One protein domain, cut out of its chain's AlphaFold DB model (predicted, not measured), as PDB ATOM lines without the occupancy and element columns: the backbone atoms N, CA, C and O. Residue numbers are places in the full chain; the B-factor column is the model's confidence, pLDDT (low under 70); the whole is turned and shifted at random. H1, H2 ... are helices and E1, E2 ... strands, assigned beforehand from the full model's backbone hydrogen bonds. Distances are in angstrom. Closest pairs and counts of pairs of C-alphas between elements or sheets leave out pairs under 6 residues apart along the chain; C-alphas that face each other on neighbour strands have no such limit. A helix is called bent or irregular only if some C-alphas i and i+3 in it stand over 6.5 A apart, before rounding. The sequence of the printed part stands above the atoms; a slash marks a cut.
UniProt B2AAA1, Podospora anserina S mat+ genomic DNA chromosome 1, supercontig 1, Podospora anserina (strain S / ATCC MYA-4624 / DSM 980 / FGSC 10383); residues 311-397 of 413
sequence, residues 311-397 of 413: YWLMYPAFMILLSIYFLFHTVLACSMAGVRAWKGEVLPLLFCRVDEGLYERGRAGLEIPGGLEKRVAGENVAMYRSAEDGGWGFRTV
ATOM      1  N   TYR A 311      54.227  32.244 -44.798       90.50
ATOM      2  CA  TYR A 311      53.871  30.842 -44.565       90.50
ATOM      3  C   TYR A 311      52.752  30.659 -43.522       90.50
ATOM      4  O   TYR A 311      51.895  29.797 -43.684       90.50
ATOM      5  N   TRP A 312      52.694  31.504 -42.489       87.81
ATOM      6  CA  TRP A 312      51.649  31.408 -41.461       87.81
ATOM      7  C   TRP A 312      50.260  31.830 -41.954       87.81
ATOM      8  O   TRP A 312      49.262  31.431 -41.360       87.81
ATOM      9  N   LEU A 313      50.177  32.585 -43.053       88.94
ATOM     10  CA  LEU A 313      48.905  32.960 -43.675       88.94
ATOM     11  C   LEU A 313      48.313  31.835 -44.536       88.94
ATOM     12  O   LEU A 313      47.141  31.910 -44.898       88.94
ATOM     13  N   MET A 314      49.070  30.766 -44.810       92.31
ATOM     14  CA  MET A 314      48.575  29.625 -45.589       92.31
ATOM     15  C   MET A 314      47.441  28.885 -44.878       92.31
ATOM     16  O   MET A 314      46.465  28.512 -45.519       92.31
ATOM     17  N   TYR A 315      47.539  28.700 -43.557       91.50
ATOM     18  CA  TYR A 315      46.524  27.990 -42.775       91.50
ATOM     19  C   TYR A 315      45.144  28.675 -42.801       91.50
ATOM     20  O   TYR A 315      44.184  28.035 -43.234       91.50
ATOM     21  N   PRO A 316      44.997  29.959 -42.409       93.94
ATOM     22  CA  PRO A 316      43.698  30.628 -42.476       93.94
ATOM     23  C   PRO A 316      43.182  30.754 -43.917       93.94
ATOM     24  O   PRO A 316      41.983  30.599 -44.138       93.94
ATOM     25  N   ALA A 317      44.059  30.959 -44.908       93.50
ATOM     26  CA  ALA A 317      43.655  30.981 -46.314       93.50
ATOM     27  C   ALA A 317      43.081  29.628 -46.769       93.50
ATOM     28  O   ALA A 317      42.030  29.582 -47.406       93.50
ATOM     29  N   PHE A 318      43.727  28.522 -46.394       95.56
ATOM     30  CA  PHE A 318      43.252  27.177 -46.713       95.56
ATOM     31  C   PHE A 318      41.920  26.858 -46.027       95.56
ATOM     32  O   PHE A 318      41.029  26.298 -46.659       95.56
ATOM     33  N   MET A 319      41.741  27.283 -44.772       95.00
ATOM     34  CA  MET A 319      40.468  27.133 -44.055       95.00
ATOM     35  C   MET A 319      39.318  27.871 -44.749       95.00
ATOM     36  O   MET A 319      38.219  27.329 -44.849       95.00
ATOM     37  N   ILE A 320      39.565  29.080 -45.267       96.50
ATOM     38  CA  ILE A 320      38.567  29.842 -46.031       96.50
ATOM     39  C   ILE A 320      38.253  29.153 -47.366       96.50
ATOM     40  O   ILE A 320      37.095  29.058 -47.762       96.50
ATOM     41  N   LEU A 321      39.263  28.630 -48.064       96.31
ATOM     42  CA  LEU A 321      39.041  27.912 -49.321       96.31
ATOM     43  C   LEU A 321      38.241  26.624 -49.110       96.31
ATOM     44  O   LEU A 321      37.307  26.353 -49.862       96.31
ATOM     45  N   LEU A 322      38.563  25.857 -48.065       95.75
ATOM     46  CA  LEU A 322      37.819  24.653 -47.707       95.75
ATOM     47  C   LEU A 322      36.379  24.959 -47.290       95.75
ATOM     48  O   LEU A 322      35.484  24.190 -47.638       95.75
ATOM     49  N   SER A 323      36.128  26.063 -46.580       96.44
ATOM     50  CA  SER A 323      34.764  26.428 -46.184       96.44
ATOM     51  C   SER A 323      33.907  26.833 -47.386       96.44
ATOM     52  O   SER A 323      32.766  26.384 -47.494       96.44
ATOM     53  N   ILE A 324      34.464  27.598 -48.331       95.75
ATOM     54  CA  ILE A 324      33.794  27.949 -49.594       95.75
ATOM     55  C   ILE A 324      33.533  26.692 -50.430       95.75
ATOM     56  O   ILE A 324      32.432  26.513 -50.951       95.75
ATOM     57  N   TYR A 325      34.523  25.803 -50.525       95.88
ATOM     58  CA  TYR A 325      34.397  24.526 -51.222       95.88
ATOM     59  C   TYR A 325      33.277  23.668 -50.626       95.88
ATOM     60  O   TYR A 325      32.399  23.202 -51.354       95.88
ATOM     61  N   PHE A 326      33.266  23.510 -49.302       95.25
ATOM     62  CA  PHE A 326      32.229  22.766 -48.596       95.25
ATOM     63  C   PHE A 326      30.846  23.374 -48.837       95.25
ATOM     64  O   PHE A 326      29.923  22.653 -49.214       95.25
ATOM     65  N   LEU A 327      30.706  24.698 -48.710       93.12
ATOM     66  CA  LEU A 327      29.444  25.390 -48.963       93.12
ATOM     67  C   LEU A 327      28.939  25.125 -50.388       93.12
ATOM     68  O   LEU A 327      27.794  24.717 -50.572       93.12
ATOM     69  N   PHE A 328      29.794  25.284 -51.395       94.06
ATOM     70  CA  PHE A 328      29.413  25.058 -52.787       94.06
ATOM     71  C   PHE A 328      28.986  23.605 -53.041       94.06
ATOM     72  O   PHE A 328      27.951  23.356 -53.663       94.06
ATOM     73  N   HIS A 329      29.728  22.643 -52.487       91.44
ATOM     74  CA  HIS A 329      29.367  21.230 -52.571       91.44
ATOM     75  C   HIS A 329      28.039  20.916 -51.885       91.44
ATOM     76  O   HIS A 329      27.247  20.156 -52.441       91.44
ATOM     77  N   THR A 330      27.757  21.517 -50.727       88.56
ATOM     78  CA  THR A 330      26.460  21.335 -50.061       88.56
ATOM     79  C   THR A 330      25.307  21.905 -50.885       88.56
ATOM     80  O   THR A 330      24.291  21.232 -51.028       88.56
ATOM     81  N   VAL A 331      25.464  23.077 -51.510       86.75
ATOM     82  CA  VAL A 331      24.436  23.665 -52.389       86.75
ATOM     83  C   VAL A 331      24.151  22.761 -53.591       86.75
ATOM     84  O   VAL A 331      22.989  22.476 -53.883       86.75
ATOM     85  N   LEU A 332      25.195  22.262 -54.260       87.31
ATOM     86  CA  LEU A 332      25.041  21.353 -55.399       87.31
ATOM     87  C   LEU A 332      24.406  20.020 -54.995       87.31
ATOM     88  O   LEU A 332      23.490  19.553 -55.668       87.31
ATOM     89  N   ALA A 333      24.858  19.416 -53.893       85.88
ATOM     90  CA  ALA A 333      24.309  18.157 -53.399       85.88
ATOM     91  C   ALA A 333      22.826  18.299 -53.024       85.88
ATOM     92  O   ALA A 333      22.015  17.470 -53.435       85.88
ATOM     93  N   CYS A 334      22.453  19.375 -52.327       78.12
ATOM     94  CA  CYS A 334      21.057  19.673 -52.002       78.12
ATOM     95  C   CYS A 334      20.208  19.910 -53.260       78.12
ATOM     96  O   CYS A 334      19.083  19.415 -53.337       78.12
ATOM     97  N   SER A 335      20.753  20.605 -54.267       78.00
ATOM     98  CA  SER A 335      20.067  20.834 -55.543       78.00
ATOM     99  C   SER A 335      19.850  19.543 -56.334       78.00
ATOM    100  O   SER A 335      18.779  19.365 -56.908       78.00
ATOM    101  N   MET A 336      20.841  18.646 -56.381       78.75
ATOM    102  CA  MET A 336      20.724  17.364 -57.090       78.75
ATOM    103  C   MET A 336      19.812  16.378 -56.356       78.75
ATOM    104  O   MET A 336      19.072  15.638 -56.996       78.75
ATOM    105  N   ALA A 337      19.829  16.386 -55.021       78.06
ATOM    106  CA  ALA A 337      18.963  15.549 -54.195       78.06
ATOM    107  C   ALA A 337      17.506  16.048 -54.136       78.06
ATOM    108  O   ALA A 337      16.682  15.443 -53.453       78.06
ATOM    109  N   GLY A 338      17.173  17.152 -54.822       65.06
ATOM    110  CA  GLY A 338      15.814  17.696 -54.867       65.06
ATOM    111  C   GLY A 338      15.301  18.188 -53.512       65.06
ATOM    112  O   GLY A 338      14.092  18.345 -53.334       65.06
ATOM    113  N   VAL A 339      16.199  18.432 -52.551       63.00
ATOM    114  CA  VAL A 339      15.836  18.907 -51.214       63.00
ATOM    115  C   VAL A 339      15.450  20.376 -51.337       63.00
ATOM    116  O   VAL A 339      16.298  21.265 -51.425       63.00
ATOM    117  N   ARG A 340      14.142  20.636 -51.388       54.56
ATOM    118  CA  ARG A 340      13.601  21.997 -51.355       54.56
ATOM    119  C   ARG A 340      13.982  22.638 -50.025       54.56
ATOM    120  O   ARG A 340      13.923  21.979 -48.991       54.56
ATOM    121  N   ALA A 341      14.380  23.909 -50.063       54.25
ATOM    122  CA  ALA A 341      14.763  24.667 -48.879       54.25
ATOM    123  C   ALA A 341      13.641  24.601 -47.830       54.25
ATOM    124  O   ALA A 341      12.623  25.284 -47.946       54.25
ATOM    125  N   TRP A 342      13.814  23.756 -46.814       52.69
ATOM    126  CA  TRP A 342      12.921  23.737 -45.670       52.69
ATOM    127  C   TRP A 342      13.213  25.009 -44.875       52.69
ATOM    128  O   TRP A 342      14.206  25.109 -44.156       52.69
ATOM    129  N   LYS A 343      12.353  26.018 -45.035       46.78
ATOM    130  CA  LYS A 343      12.341  27.195 -44.167       46.78
ATOM    131  C   LYS A 343      11.994  26.722 -42.752       46.78
ATOM    132  O   LYS A 343      10.875  26.282 -42.518       46.78
ATOM    133  N   GLY A 344      12.936  26.796 -41.812       55.28
ATOM    134  CA  GLY A 344      12.777  26.326 -40.425       55.28
ATOM    135  C   GLY A 344      11.752  27.090 -39.572       55.28
ATOM    136  O   GLY A 344      11.761  26.971 -38.351       55.28
ATOM    137  N   GLU A 345      10.866  27.879 -40.176       55.31
ATOM    138  CA  GLU A 345       9.764  28.515 -39.464       55.31
ATOM    139  C   GLU A 345       8.584  27.546 -39.429       55.31
ATOM    140  O   GLU A 345       7.719  27.544 -40.297       55.31
ATOM    141  N   VAL A 346       8.559  26.717 -38.385       57.03
ATOM    142  CA  VAL A 346       7.411  25.870 -38.002       57.03
ATOM    143  C   VAL A 346       6.260  26.725 -37.438       57.03
ATOM    144  O   VAL A 346       5.152  26.250 -37.216       57.03
ATOM    145  N   LEU A 347       6.506  28.019 -37.231       58.19
ATOM    146  CA  LEU A 347       5.593  28.972 -36.614       58.19
ATOM    147  C   LEU A 347       4.215  29.076 -37.307       58.19
ATOM    148  O   LEU A 347       3.211  29.059 -36.598       58.19
ATOM    149  N   PRO A 348       4.113  29.106 -38.652       56.53
ATOM    150  CA  PRO A 348       2.816  29.133 -39.329       56.53
ATOM    151  C   PRO A 348       2.025  27.834 -39.136       56.53
ATOM    152  O   PRO A 348       0.807  27.869 -39.033       56.53
ATOM    153  N   LEU A 349       2.712  26.690 -39.023       61.50
ATOM    154  CA  LEU A 349       2.083  25.394 -38.735       61.50
ATOM    155  C   LEU A 349       1.641  25.269 -37.269       61.50
ATOM    156  O   LEU A 349       0.737  24.493 -36.981       61.50
ATOM    157  N   LEU A 350       2.258  26.021 -36.349       62.97
ATOM    158  CA  LEU A 350       1.902  26.019 -34.926       62.97
ATOM    159  C   LEU A 350       0.724  26.955 -34.605       62.97
ATOM    160  O   LEU A 350      -0.040  26.678 -33.683       62.97
ATOM    161  N   PHE A 351       0.588  28.068 -35.335       59.91
ATOM    162  CA  PHE A 351      -0.412  29.103 -35.042       59.91
ATOM    163  C   PHE A 351      -1.635  29.105 -35.966       59.91
ATOM    164  O   PHE A 351      -2.605  29.799 -35.662       59.91
ATOM    165  N   CYS A 352      -1.633  28.335 -37.057       64.38
ATOM    166  CA  CYS A 352      -2.815  28.175 -37.902       64.38
ATOM    167  C   CYS A 352      -3.593  26.914 -37.513       64.38
ATOM    168  O   CYS A 352      -3.031  25.821 -37.455       64.38
ATOM    169  N   ARG A 353      -4.904  27.051 -37.283       65.56
ATOM    170  CA  ARG A 353      -5.781  25.888 -37.094       65.56
ATOM    171  C   ARG A 353      -6.063  25.240 -38.444       65.56
ATOM    172  O   ARG A 353      -6.416  25.923 -39.403       65.56
ATOM    173  N   VAL A 354      -5.896  23.928 -38.512       69.69
ATOM    174  CA  VAL A 354      -6.216  23.122 -39.691       69.69
ATOM    175  C   VAL A 354      -7.536  22.417 -39.414       69.69
ATOM    176  O   VAL A 354      -7.697  21.851 -38.334       69.69
ATOM    177  N   ASP A 355      -8.466  22.479 -40.363       69.44
ATOM    178  CA  ASP A 355      -9.749  21.782 -40.281       69.44
ATOM    179  C   ASP A 355      -9.578  20.282 -39.968       69.44
ATOM    180  O   ASP A 355      -8.654  19.625 -40.461       69.44
ATOM    181  N   GLU A 356     -10.463  19.736 -39.135       68.69
ATOM    182  CA  GLU A 356     -10.316  18.409 -38.518       68.69
ATOM    183  C   GLU A 356     -10.293  17.289 -39.575       68.69
ATOM    184  O   GLU A 356      -9.505  16.343 -39.492       68.69
ATOM    185  N   GLY A 357     -11.055  17.457 -40.663       67.81
ATOM    186  CA  GLY A 357     -11.055  16.531 -41.797       67.81
ATOM    187  C   GLY A 357      -9.760  16.550 -42.618       67.81
ATOM    188  O   GLY A 357      -9.388  15.539 -43.223       67.81
ATOM    189  N   LEU A 358      -9.048  17.680 -42.655       67.12
ATOM    190  CA  LEU A 358      -7.739  17.797 -43.303       67.12
ATOM    191  C   LEU A 358      -6.627  17.270 -42.383       67.12
ATOM    192  O   LEU A 358      -5.705  16.595 -42.850       67.12
ATOM    193  N   TYR A 359      -6.757  17.511 -41.077       69.94
ATOM    194  CA  TYR A 359      -5.842  17.017 -40.052       69.94
ATOM    195  C   TYR A 359      -5.793  15.483 -40.015       69.94
ATOM    196  O   TYR A 359      -4.704  14.913 -40.085       69.94
ATOM    197  N   GLU A 360      -6.940  14.798 -40.004       68.94
ATOM    198  CA  GLU A 360      -6.975  13.328 -39.957       68.94
ATOM    199  C   GLU A 360      -6.408  12.669 -41.226       68.94
ATOM    200  O   GLU A 360      -5.672  11.677 -41.169       68.94
ATOM    201  N   ARG A 361      -6.659  13.262 -42.399       67.00
ATOM    202  CA  ARG A 361      -6.103  12.777 -43.674       67.00
ATOM    203  C   ARG A 361      -4.597  13.004 -43.777       67.00
ATOM    204  O   ARG A 361      -3.879  12.129 -44.274       67.00
ATOM    205  N   GLY A 362      -4.115  14.144 -43.280       68.25
ATOM    206  CA  GLY A 362      -2.688  14.435 -43.159       68.25
ATOM    207  C   GLY A 362      -1.997  13.487 -42.179       68.25
ATOM    208  O   GLY A 362      -0.963  12.907 -42.514       68.25
ATOM    209  N   ARG A 363      -2.608  13.247 -41.012       68.94
ATOM    210  CA  ARG A 363      -2.110  12.331 -39.976       68.94
ATOM    211  C   ARG A 363      -1.905  10.915 -40.507       68.94
ATOM    212  O   ARG A 363      -0.836  10.346 -40.306       68.94
ATOM    213  N   ALA A 364      -2.860  10.381 -41.265       65.62
ATOM    214  CA  ALA A 364      -2.726   9.068 -41.900       65.62
ATOM    215  C   ALA A 364      -1.633   9.009 -42.995       65.62
ATOM    216  O   ALA A 364      -1.206   7.927 -43.398       65.62
ATOM    217  N   GLY A 365      -1.192  10.160 -43.514       62.06
ATOM    218  CA  GLY A 365      -0.132  10.276 -44.519       62.06
ATOM    219  C   GLY A 365       1.270  10.522 -43.954       62.06
ATOM    220  O   GLY A 365       2.232  10.402 -44.711       62.06
ATOM    221  N   LEU A 366       1.397  10.853 -42.664       65.00
ATOM    222  CA  LEU A 366       2.664  11.218 -42.011       65.00
ATOM    223  C   LEU A 366       3.615  10.030 -41.805       65.00
ATOM    224  O   LEU A 366       4.828  10.215 -41.804       65.00
ATOM    225  N   GLU A 367       3.083   8.815 -41.671       55.69
ATOM    226  CA  GLU A 367       3.881   7.597 -41.458       55.69
ATOM    227  C   GLU A 367       4.443   7.002 -42.763       55.69
ATOM    228  O   GLU A 367       5.214   6.044 -42.739       55.69
ATOM    229  N   ILE A 368       4.079   7.568 -43.921       64.50
ATOM    230  CA  ILE A 368       4.444   7.049 -45.242       64.50
ATOM    231  C   ILE A 368       5.356   8.066 -45.952       64.50
ATOM    232  O   ILE A 368       4.966   9.226 -46.100       64.50
ATOM    233  N   PRO A 369       6.535   7.664 -46.471       50.53
ATOM    234  CA  PRO A 369       7.386   8.549 -47.268       50.53
ATOM    235  C   PRO A 369       6.621   9.113 -48.478       50.53
ATOM    236  O   PRO A 369       6.121   8.359 -49.315       50.53
ATOM    237  N   GLY A 370       6.487  10.442 -48.556       61.84
ATOM    238  CA  GLY A 370       5.700  11.127 -49.598       61.84
ATOM    239  C   GLY A 370       4.174  10.963 -49.470       61.84
ATOM    240  O   GLY A 370       3.433  11.308 -50.391       61.84
ATOM    241  N   GLY A 371       3.680  10.427 -48.348       60.69
ATOM    242  CA  GLY A 371       2.257  10.180 -48.106       60.69
ATOM    243  C   GLY A 371       1.429  11.455 -47.960       60.69
ATOM    244  O   GLY A 371       0.275  11.474 -48.385       60.69
ATOM    245  N   LEU A 372       2.027  12.528 -47.435       63.84
ATOM    246  CA  LEU A 372       1.368  13.828 -47.293       63.84
ATOM    247  C   LEU A 372       1.065  14.461 -48.660       63.84
ATOM    248  O   LEU A 372      -0.052  14.905 -48.902       63.84
ATOM    249  N   GLU A 373       2.027  14.420 -49.587       63.94
ATOM    250  CA  GLU A 373       1.859  14.950 -50.945       63.94
ATOM    251  C   GLU A 373       0.802  14.150 -51.720       63.94
ATOM    252  O   GLU A 373      -0.099  14.725 -52.318       63.94
ATOM    253  N   LYS A 374       0.808  12.816 -51.616       67.62
ATOM    254  CA  LYS A 374      -0.204  11.975 -52.280       67.62
ATOM    255  C   LYS A 374      -1.629  12.167 -51.758       67.62
ATOM    256  O   LYS A 374      -2.569  11.926 -52.509       67.62
ATOM    257  N   ARG A 375      -1.798  12.511 -50.479       65.50
ATOM    258  CA  ARG A 375      -3.117  12.547 -49.821       65.50
ATOM    259  C   ARG A 375      -3.699  13.949 -49.675       65.50
ATOM    260  O   ARG A 375      -4.905  14.058 -49.505       65.50
ATOM    261  N   VAL A 376      -2.866  14.989 -49.724       68.06
ATOM    262  CA  VAL A 376      -3.278  16.366 -49.408       68.06
ATOM    263  C   VAL A 376      -2.992  17.357 -50.549       68.06
ATOM    264  O   VAL A 376      -3.630  18.401 -50.605       68.06
ATOM    265  N   ALA A 377      -2.104  17.052 -51.509       65.12
ATOM    266  CA  ALA A 377      -1.667  18.041 -52.510       65.12
ATOM    267  C   ALA A 377      -2.725  18.462 -53.554       65.12
ATOM    268  O   ALA A 377      -2.484  19.416 -54.288       65.12
ATOM    269  N   GLY A 378      -3.862  17.766 -53.650       65.69
ATOM    270  CA  GLY A 378      -4.938  18.069 -54.606       65.69
ATOM    271  C   GLY A 378      -6.143  18.806 -54.016       65.69
ATOM    272  O   GLY A 378      -7.104  19.049 -54.740       65.69
ATOM    273  N   GLU A 379      -6.121  19.120 -52.721       67.75
ATOM    274  CA  GLU A 379      -7.247  19.751 -52.031       67.75
ATOM    275  C   GLU A 379      -7.175  21.277 -52.146       67.75
ATOM    276  O   GLU A 379      -6.143  21.895 -51.871       67.75
ATOM    277  N   ASN A 380      -8.295  21.894 -52.521       70.62
ATOM    278  CA  ASN A 380      -8.424  23.344 -52.495       70.62
ATOM    279  C   ASN A 380      -8.744  23.775 -51.066       70.62
ATOM    280  O   ASN A 380      -9.759  23.384 -50.488       70.62
ATOM    281  N   VAL A 381      -7.868  24.592 -50.492       72.62
ATOM    282  CA  VAL A 381      -7.990  25.058 -49.113       72.62
ATOM    283  C   VAL A 381      -8.120  26.575 -49.125       72.62
ATOM    284  O   VAL A 381      -7.316  27.261 -49.754       72.62
ATOM    285  N   ALA A 382      -9.117  27.104 -48.421       73.19
ATOM    286  CA  ALA A 382      -9.259  28.536 -48.198       73.19
ATOM    287  C   ALA A 382      -8.829  28.896 -46.782       73.19
ATOM    288  O   ALA A 382      -9.101  28.180 -45.813       73.19
ATOM    289  N   MET A 383      -8.175  30.047 -46.671       70.69
ATOM    290  CA  MET A 383      -7.898  30.657 -45.385       70.69
ATOM    291  C   MET A 383      -9.143  31.418 -44.932       70.69
ATOM    292  O   MET A 383      -9.693  32.218 -45.686       70.69
ATOM    293  N   TYR A 384      -9.580  31.177 -43.704       71.69
ATOM    294  CA  TYR A 384     -10.665  31.920 -43.079       71.69
ATOM    295  C   TYR A 384     -10.185  32.528 -41.767       71.69
ATOM    296  O   TYR A 384      -9.256  32.033 -41.123       71.69
ATOM    297  N   ARG A 385     -10.821  33.626 -41.370       73.75
ATOM    298  CA  ARG A 385     -10.609  34.235 -40.062       73.75
ATOM    299  C   ARG A 385     -11.785  33.865 -39.173       73.75
ATOM    300  O   ARG A 385     -12.929  34.124 -39.533       73.75
ATOM    301  N   SER A 386     -11.501  33.232 -38.046       67.31
ATOM    302  CA  SER A 386     -12.524  32.862 -37.074       67.31
ATOM    303  C   SER A 386     -13.120  34.121 -36.446       67.31
ATOM    304  O   SER A 386     -12.389  34.996 -35.976       67.31
ATOM    305  N   ALA A 387     -14.448  34.223 -36.460       66.56
ATOM    306  CA  ALA A 387     -15.169  35.365 -35.903       66.56
ATOM    307  C   ALA A 387     -15.161  35.379 -34.362       66.56
ATOM    308  O   ALA A 387     -15.348  36.436 -33.769       66.56
ATOM    309  N   GLU A 388     -14.921  34.231 -33.718       66.69
ATOM    310  CA  GLU A 388     -14.993  34.092 -32.256       66.69
ATOM    311  C   GLU A 388     -13.697  34.501 -31.541       66.69
ATOM    312  O   GLU A 388     -13.741  35.092 -30.466       66.69
ATOM    313  N   ASP A 389     -12.535  34.219 -32.135       67.38
ATOM    314  CA  ASP A 389     -11.216  34.432 -31.519       67.38
ATOM    315  C   ASP A 389     -10.219  35.181 -32.422       67.38
ATOM    316  O   ASP A 389      -9.076  35.426 -32.036       67.38
ATOM    317  N   GLY A 390     -10.638  35.587 -33.626       66.44
ATOM    318  CA  GLY A 390      -9.846  36.408 -34.546       66.44
ATOM    319  C   GLY A 390      -8.641  35.701 -35.175       66.44
ATOM    320  O   GLY A 390      -7.896  36.351 -35.919       66.44
ATOM    321  N   GLY A 391      -8.455  34.408 -34.886       68.56
ATOM    322  CA  GLY A 391      -7.378  33.564 -35.396       68.56
ATOM    323  C   GLY A 391      -7.584  33.143 -36.852       68.56
ATOM    324  O   GLY A 391      -8.706  33.114 -37.360       68.56
ATOM    325  N   TRP A 392      -6.485  32.812 -37.527       68.44
ATOM    326  CA  TRP A 392      -6.495  32.343 -38.912       68.44
ATOM    327  C   TRP A 392      -6.542  30.814 -38.960       68.44
ATOM    328  O   TRP A 392      -5.741  30.135 -38.311       68.44
ATOM    329  N   GLY A 393      -7.481  30.280 -39.735       72.81
ATOM    330  CA  GLY A 393      -7.656  28.852 -39.958       72.81
ATOM    331  C   GLY A 393      -7.680  28.504 -41.442       72.81
ATOM    332  O   GLY A 393      -7.908  29.357 -42.298       72.81
ATOM    333  N   PHE A 394      -7.443  27.235 -41.744       73.75
ATOM    334  CA  PHE A 394      -7.524  26.669 -43.085       73.75
ATOM    335  C   PHE A 394      -8.671  25.659 -43.142       73.75
ATOM    336  O   PHE A 394      -8.693  24.733 -42.333       73.75
ATOM    337  N   ARG A 395      -9.593  25.821 -44.099       72.12
ATOM    338  CA  ARG A 395     -10.708  24.888 -44.349       72.12
ATOM    339  C   ARG A 395     -10.701  24.385 -45.786       72.12
ATOM    340  O   ARG A 395     -10.307  25.126 -46.689       72.12
ATOM    341  N   THR A 396     -11.147  23.154 -46.010       71.19
ATOM    342  CA  THR A 396     -11.334  22.622 -47.365       71.19
ATOM    343  C   THR A 396     -12.528  23.293 -48.038       71.19
ATOM    344  O   THR A 396     -13.541  23.544 -47.388       71.19
ATOM    345  N   VAL A 397     -12.401  23.595 -49.328       69.81
ATOM    346  CA  VAL A 397     -13.466  24.190 -50.146       69.81
ATOM    347  C   VAL A 397     -13.929  23.152 -51.159       69.81
ATOM    348  O   VAL A 397     -13.126  22.670 -51.961       69.81
TER     349      VAL A 397
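What this domain is: This is residues 311 to 397 of the 413 residues of an uncharacterized protein of Podospora anserina (strain S / ATCC MYA-4624 / DSM 980 / FGSC 10383) (UniProt B2AAA1). A long, lone helix, H1, sticks out as an arm from a small, loosely built body; its residues 311 to 330 and 332 to 336 stand free, and the free residues 340 to 347 lead from it toward the body. That body holds a hairpin of two strands, E1 and E2, and a hairpin of two short helices, H3 and H4, with the short helix H2 where the chain enters it. The printed part has 87 residues, with four named helices and two named strands in the order H1 H2 H3 H4 E1 E2; the sheet, E1 - E2, is antiparallel and the class is mostly helix. The whole is extended, a rod in outline, with a radius of gyration of the C-alphas of 21.5 A and spans of 69 by 31 by 19 A; H1, the free link after it and the body follow one another along the longest span.

How they stand to each other: H1, residues 311 to 336, touches no helix. It is apart from H2, residues 347 to 351. H3, residues 356 to 363, and H4, residues 371 to 376, touch and form a helical hairpin, at a shallow tilt of 19 degrees, opposite ways; their closest C-alphas, those of Gly 362 and Leu 372, are 5.8 A apart. E1, residues 381 to 385, and E2, residues 392 to 396, are a hairpin of antiparallel neighbours, with 146 degrees between their directions. N 384 and O 393 are 2.8 A apart and N 395 and O 382 are 3.0 A apart, both within hydrogen-bond range. Residues 353 to 354 pair in parallel with residues 393 to 394 of E2. The closest C-alphas of H3 and E2, those of Leu 358 and Thr 396, are 7.3 A apart. H1 is apart from E1 and E2, and H4 is apart from E2. Every O i to N i+4 pair is within hydrogen-bond range in H2 and H4, against 20 of 22 in H1 and 3 of 4 in H3.

Where its parts are: H1 begins at C-alpha 311, (53.871, 30.842, -44.565), and ends at C-alpha 336, (20.724, 17.364, -57.090), a length of 37.9 A. It is neither bent nor irregular, but only just: C-alphas 312 and 315 are 6.3 A apart. H2 measures 6.2 A, H3 10.3 A and H4 8.4 A from first to last C-alpha. E1 measures 13.2 A and E2 13.8 A, E2 ending at C-alpha 396, (-11.334, 22.622, -47.365).

The domain as a whole: The two C-alphas farthest apart, those of Tyr 311 and Glu 388, are 70.0 A apart. Without the free stretches, the body of 52 residues spans 37 by 31 by 17 A. The printed part has no cut, and no link is long. The mean pLDDT of the printed part is 72.8; residues 338 to 379, 386 to 392 and 397 are under 70, while H1 has a mean of 91.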